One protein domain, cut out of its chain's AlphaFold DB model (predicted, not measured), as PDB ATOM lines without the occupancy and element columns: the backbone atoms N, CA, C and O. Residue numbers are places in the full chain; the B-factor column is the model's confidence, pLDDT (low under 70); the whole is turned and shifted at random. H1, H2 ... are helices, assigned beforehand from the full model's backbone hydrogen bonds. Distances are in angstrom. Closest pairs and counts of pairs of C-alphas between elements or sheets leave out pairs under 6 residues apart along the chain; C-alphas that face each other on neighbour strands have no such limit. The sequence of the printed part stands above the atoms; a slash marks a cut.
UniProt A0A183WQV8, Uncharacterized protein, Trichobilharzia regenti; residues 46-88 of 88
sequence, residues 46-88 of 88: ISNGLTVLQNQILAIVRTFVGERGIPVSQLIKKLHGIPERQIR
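This is residues 46 to 88 of the 88 residues of an uncharacterized protein of Trichobilharzia regenti (UniProt A0A183WQV8). The longer helix H1 makes one side of a wide U, the link of residues 63 to 71 swings out and folds back at one end, and the shorter helix H2 makes the start of the other side, crossing H1's line at a wide angle. Outside the two named helices, residues 46 to 51 lead into H1, and residues 79 to 88 follow H2 with no named element, though residues 84 to 86 are a short helical run. The printed part has 43 residues with two named helices, H1 then H2 along the chain, and no named strand; the class is all helix, with 18 residues, under half, in named elements. The whole is only just compact, close to loose, with a radius of gyration of the C-alphas of 10.6 A and spans of 29 by 21 by 15 A.

H1, residues 52 to 62, and H2, residues 72 to 78, only just touch, with 3 pairs of C-alphas within 8 A. Their closest C-alphas, those of Ile 60 and Leu 75, are 7.5 A apart. The lines of the two helices are about perpendicular, but only just, at 71 degrees. Their centres are 11.9 A apart. In H1 and H2 every O i to N i+4 pair is within hydrogen-bond range.

H1 begins at C-alpha 52, (-2.992, -30.604, 30.508), and ends at C-alpha 62, (0.052, -43.648, 22.956), 15.4 A away. H2 begins at C-alpha 72 and ends at C-alpha 78, (6.910, -41.221, 34.091), with 9.8 A between these two C-alphas.

The two C-alphas farthest apart, those of Ile 46 and Glu 67, are 29.9 A apart. The printed part has no cut and ends at Arg 88, the chain's last residue. The link from H1 to H2, 9 residues, is short. The mean pLDDT of the printed part is 79.0, and residues 46 to 48 are under 70.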
ATOM      1  N   ILE A  46      -7.587 -26.060  27.937       51.56
ATOM      2  CA  ILE A  46      -8.443 -27.157  27.476       51.56
ATOM      3  C   ILE A  46      -8.142 -27.378  25.989       51.56
ATOM      4  O   ILE A  46      -8.905 -26.968  25.118       51.56
ATOM      5  N   SER A  47      -7.002 -27.986  25.674       53.22
ATOM      6  CA  SER A  47      -6.741 -28.491  24.326       53.22
ATOM      7  C   SER A  47      -7.497 -29.816  24.159       53.22
ATOM      8  O   SER A  47      -7.278 -30.774  24.900       53.22
ATOM      9  N   ASN A  48      -8.441 -29.860  23.212       60.78
ATOM     10  CA  ASN A  48      -9.284 -31.023  22.882       60.78
ATOM     11  C   ASN A  48     -10.234 -31.530  23.986       60.78
ATOM     12  O   ASN A  48     -10.580 -32.709  24.014       60.78
ATOM     13  N   GLY A  49     -10.686 -30.662  24.898       73.06
ATOM     14  CA  GLY A  49     -11.595 -31.071  25.983       73.06
ATOM     15  C   GLY A  49     -10.909 -31.834  27.124       73.06
ATOM     16  O   GLY A  49     -11.582 -32.263  28.059       73.06
ATOM     17  N   LEU A  50      -9.584 -31.990  27.059       77.69
ATOM     18  CA  LEU A  50      -8.766 -32.655  28.065       77.69
ATOM     19  C   LEU A  50      -7.949 -31.618  28.834       77.69
ATOM     20  O   LEU A  50      -7.513 -30.604  28.286       77.69
ATOM     21  N   THR A  51      -7.731 -31.870  30.121       83.62
ATOM     22  CA  THR A  51      -6.793 -31.070  30.913       83.62
ATOM     23  C   THR A  51      -5.354 -31.352  30.477       83.62
ATOM     24  O   THR A  51      -5.054 -32.404  29.911       83.62
ATOM     25  N   VAL A  52      -4.431 -30.439  30.792       81.81
ATOM     26  CA  VAL A  52      -2.992 -30.604  30.508       81.81
ATOM     27  C   VAL A  52      -2.464 -31.945  31.038       81.81
ATOM     28  O   VAL A  52      -1.767 -32.661  30.323       81.81
ATOM     29  N   LEU A  53      -2.873 -32.329  32.251       83.94
ATOM     30  CA  LEU A  53      -2.518 -33.613  32.857       83.94
ATOM     31  C   LEU A  53      -3.061 -34.804  32.053       83.94
ATOM     32  O   LEU A  53      -2.348 -35.777  31.815       83.94
ATOM     33  N   GLN A  54      -4.315 -34.732  31.609       84.00
ATOM     34  CA  GLN A  54      -4.925 -35.792  30.806       84.00
ATOM     35  C   GLN A  54      -4.246 -35.930  29.439       84.00
ATOM     36  O   GLN A  54      -4.008 -37.051  28.993       84.00
ATOM     37  N   ASN A  55      -3.868 -34.816  28.807       85.44
ATOM     38  CA  ASN A  55      -3.105 -34.836  27.559       85.44
ATOM     39  C   ASN A  55      -1.703 -35.439  27.754       85.44
ATOM     40  O   ASN A  55      -1.272 -36.248  26.932       85.44
ATOM     41  N   GLN A  56      -1.026 -35.135  28.865       84.81
ATOM     42  CA  GLN A  56       0.253 -35.768  29.213       84.81
ATOM     43  C   GLN A  56       0.112 -37.283  29.408       84.81
ATOM     44  O   GLN A  56       0.889 -38.055  28.843       84.81
ATOM     45  N   ILE A  57      -0.906 -37.725  30.153       87.06
ATOM     46  CA  ILE A  57      -1.203 -39.153  30.337       87.06
ATOM     47  C   ILE A  57      -1.461 -39.818  28.979       87.06
ATOM     48  O   ILE A  57      -0.871 -40.856  28.674       87.06
ATOM     49  N   LEU A  58      -2.295 -39.206  28.135       85.81
ATOM     50  CA  LEU A  58      -2.648 -39.732  26.818       85.81
ATOM     51  C   LEU A  58      -1.422 -39.885  25.906       85.81
ATOM     52  O   LEU A  58      -1.281 -40.912  25.239       85.81
ATOM     53  N   ALA A  59      -0.520 -38.903  25.895       85.19
ATOM     54  CA  ALA A  59       0.716 -38.957  25.118       85.19
ATOM     55  C   ALA A  59       1.636 -40.104  25.577       85.19
ATOM     56  O   ALA A  59       2.163 -40.860  24.754       85.19
ATOM     57  N   ILE A  60       1.782 -40.298  26.892       85.88
ATOM     58  CA  ILE A  60       2.590 -41.393  27.449       85.88
ATOM     59  C   ILE A  60       1.992 -42.759  27.088       85.88
ATOM     60  O   ILE A  60       2.730 -43.686  26.756       85.88
ATOM     61  N   VAL A  61       0.666 -42.888  27.134       86.00
ATOM     62  CA  VAL A  61      -0.030 -44.137  26.797       86.00
ATOM     63  C   VAL A  61       0.107 -44.452  25.304       86.00
ATOM     64  O   VAL A  61       0.412 -45.588  24.956       86.00
ATOM     65  N   ARG A  62      -0.056 -43.460  24.417       84.25
ATOM     66  CA  ARG A  62       0.052 -43.648  22.956       84.25
ATOM     67  C   ARG A  62       1.452 -44.033  22.485       84.25
ATOM     68  O   ARG A  62       1.584 -44.764  21.512       84.25
ATOM     69  N   THR A  63       2.487 -43.537  23.155       84.44
ATOM     70  CA  THR A  63       3.888 -43.852  22.822       84.44
ATOM     71  C   THR A  63       4.346 -45.200  23.381       84.44
ATOM     72  O   THR A  63       5.435 -45.669  23.051       84.44
ATOM     73  N   PHE A  64       3.540 -45.847  24.229       85.12
ATOM     74  CA  PHE A  64       3.885 -47.135  24.810       85.12
ATOM     75  C   PHE A  64       3.563 -48.285  23.849       85.12
ATOM     76  O   PHE A  64       2.404 -48.595  23.583       85.12
ATOM     77  N   VAL A  65       4.605 -48.961  23.368       75.75
ATOM     78  CA  VAL A  65       4.488 -50.131  22.490       75.75
ATOM     79  C   VAL A  65       4.471 -51.398  23.348       75.75
ATOM     80  O   VAL A  65       5.511 -51.986  23.634       75.75
ATOM     81  N   GLY A  66       3.290 -51.810  23.803       79.75
ATOM     82  CA  GLY A  66       3.110 -53.071  24.522       79.75
ATOM     83  C   GLY A  66       1.691 -53.610  24.384       79.75
ATOM     84  O   GLY A  66       0.731 -52.855  24.502       79.75
ATOM     85  N   GLU A  67       1.548 -54.922  24.170       73.88
ATOM     86  CA  GLU A  67       0.254 -55.579  23.892       73.88
ATOM     87  C   GLU A  67      -0.790 -55.408  25.007       73.88
ATOM     88  O   GLU A  67      -1.988 -55.408  24.744       73.88
ATOM     89  N   ARG A  68      -0.346 -55.249  26.262       78.38
ATOM     90  CA  ARG A  68      -1.215 -55.045  27.436       78.38
ATOM     91  C   ARG A  68      -1.351 -53.579  27.870       78.38
ATOM     92  O   ARG A  68      -1.975 -53.316  28.895       78.38
ATOM     93  N   GLY A  69      -0.782 -52.636  27.116       79.38
ATOM     94  CA  GLY A  69      -0.701 -51.229  27.515       79.38
ATOM     95  C   GLY A  69       0.279 -50.976  28.672       79.38
ATOM     96  O   GLY A  69       0.978 -51.882  29.133       79.38
ATOM     97  N   ILE A  70       0.361 -49.719  29.123       84.56
ATOM     98  CA  ILE A  70       1.296 -49.294  30.175       84.56
ATOM     99  C   ILE A  70       0.725 -49.583  31.578       84.56
ATOM    100  O   ILE A  70      -0.390 -49.154  31.884       84.56
ATOM    101  N   PRO A  71       1.457 -50.273  32.472       86.50
ATOM    102  CA  PRO A  71       1.012 -50.458  33.851       86.50
ATOM    103  C   PRO A  71       1.056 -49.131  34.622       86.50
ATOM    104  O   PRO A  71       1.994 -48.343  34.482       86.50
ATOM    105  N   VAL A  72       0.074 -48.911  35.503       82.56
ATOM    106  CA  VAL A  72      -0.081 -47.659  36.275       82.56
ATOM    107  C   VAL A  72       1.177 -47.322  37.084       82.56
ATOM    108  O   VAL A  72       1.593 -46.170  37.132       82.56
ATOM    109  N   SER A  73       1.865 -48.325  37.632       83.75
ATOM    110  CA  SER A  73       3.126 -48.135  38.361       83.75
ATOM    111  C   SER A  73       4.256 -47.559  37.497       83.75
ATOM    112  O   SER A  73       5.099 -46.819  38.003       83.75
ATOM    113  N   GLN A  74       4.290 -47.863  36.196       84.12
ATOM    114  CA  GLN A  74       5.236 -47.257  35.254       84.12
ATOM    115  C   GLN A  74       4.769 -45.879  34.787       84.12
ATOM    116  O   GLN A  74       5.599 -44.991  34.602       84.12
ATOM    117  N   LEU A  75       3.458 -45.684  34.638       85.12
ATOM    118  CA  LEU A  75       2.881 -44.381  34.315       85.12
ATOM    119  C   LEU A  75       3.193 -43.351  35.414       85.12
ATOM    120  O   LEU A  75       3.678 -42.267  35.106       85.12
ATOM    121  N   ILE A  76       3.030 -43.723  36.688       83.44
ATOM    122  CA  ILE A  76       3.375 -42.881  37.848       83.44
ATOM    123  C   ILE A  76       4.865 -42.518  37.838       83.44
ATOM    124  O   ILE A  76       5.216 -41.364  38.066       83.44
ATOM    125  N   LYS A  77       5.749 -43.475  37.518       83.31
ATOM    126  CA  LYS A  77       7.190 -43.202  37.384       83.31
ATOM    127  C   LYS A  77       7.493 -42.197  36.274       83.31
ATOM    128  O   LYS A  77       8.427 -41.422  36.416       83.31
ATOM    129  N   LYS A  78       6.735 -42.200  35.176       81.06
ATOM    130  CA  LYS A  78       6.910 -41.221  34.091       81.06
ATOM    131  C   LYS A  78       6.326 -39.844  34.430       81.06
ATOM    132  O   LYS A  78       6.844 -38.846  33.950       81.06
ATOM    133  N   LEU A  79       5.298 -39.784  35.274       83.06
ATOM    134  CA  LEU A  79       4.596 -38.565  35.698       83.06
ATOM    135  C   LEU A  79       5.162 -37.971  37.004       83.06
ATOM    136  O   LEU A  79       4.408 -37.464  37.831       83.06
ATOM    137  N   HIS A  80       6.482 -38.080  37.208       74.50
ATOM    138  CA  HIS A  80       7.202 -37.696  38.430       74.50
ATOM    139  C   HIS A  80       6.597 -36.454  39.121       74.50
ATOM    140  O   HIS A  80       6.598 -35.362  38.561       74.50
ATOM    141  N   GLY A  81       6.090 -36.623  40.349       72.94
ATOM    142  CA  GLY A  81       5.517 -35.531  41.152       72.94
ATOM    143  C   GLY A  81       3.987 -35.419  41.138       72.94
ATOM    144  O   GLY A  81       3.446 -34.647  41.927       72.94
ATOM    145  N   ILE A  82       3.277 -36.204  40.321       77.19
ATOM    146  CA  ILE A  82       1.808 -36.240  40.337       77.19
ATOM    147  C   ILE A  82       1.318 -37.281  41.360       77.19
ATOM    148  O   ILE A  82       1.710 -38.450  41.285       77.19
ATOM    149  N   PRO A  83       0.465 -36.896  42.328       74.69
ATOM    150  CA  PRO A  83      -0.080 -37.831  43.301       74.69
ATOM    151  C   PRO A  83      -0.973 -38.871  42.619       74.69
ATOM    152  O   PRO A  83      -1.792 -38.547  41.764       74.69
ATOM    153  N   GLU A  84      -0.880 -40.124  43.064       73.62
ATOM    154  CA  GLU A  84      -1.615 -41.260  42.485       73.62
ATOM    155  C   GLU A  84      -3.140 -41.036  42.446       73.62
ATOM    156  O   GLU A  84      -3.806 -41.463  41.508       73.62
ATOM    157  N   ARG A  85      -3.680 -40.266  43.404       77.00
ATOM    158  CA  ARG A  85      -5.095 -39.843  43.449       77.00
ATOM    159  C   ARG A  85      -5.553 -38.986  42.264       77.00
ATOM    160  O   ARG A  85      -6.748 -38.830  42.080       77.00
ATOM    161  N   GLN A  86      -4.640 -38.352  41.532       71.62
ATOM    162  CA  GLN A  86      -4.976 -37.572  40.334       71.62
ATOM    163  C   GLN A  86      -4.921 -38.417  39.057       71.62
ATOM    164  O   GLN A  86      -5.388 -37.975  38.011       71.62
ATOM    165  N   ILE A  87      -4.339 -39.617  39.139       76.94
ATOM    166  CA  ILE A  87      -4.170 -40.549  38.019       76.94
ATOM    167  C   ILE A  87      -5.261 -41.634  38.048       76.94
ATOM    168  O   ILE A  87      -5.660 -42.114  36.987       76.94
ATOM    169  N   ARG A  88      -5.728 -42.020  39.243       71.38
ATOM    170  CA  ARG A  88      -6.726 -43.070  39.493       71.38
ATOM    171  C   ARG A  88      -8.043 -42.495  39.996       71.38
ATOM    172  O   ARG A  88      -9.088 -42.998  39.534       71.38
TER     173      ARG A  88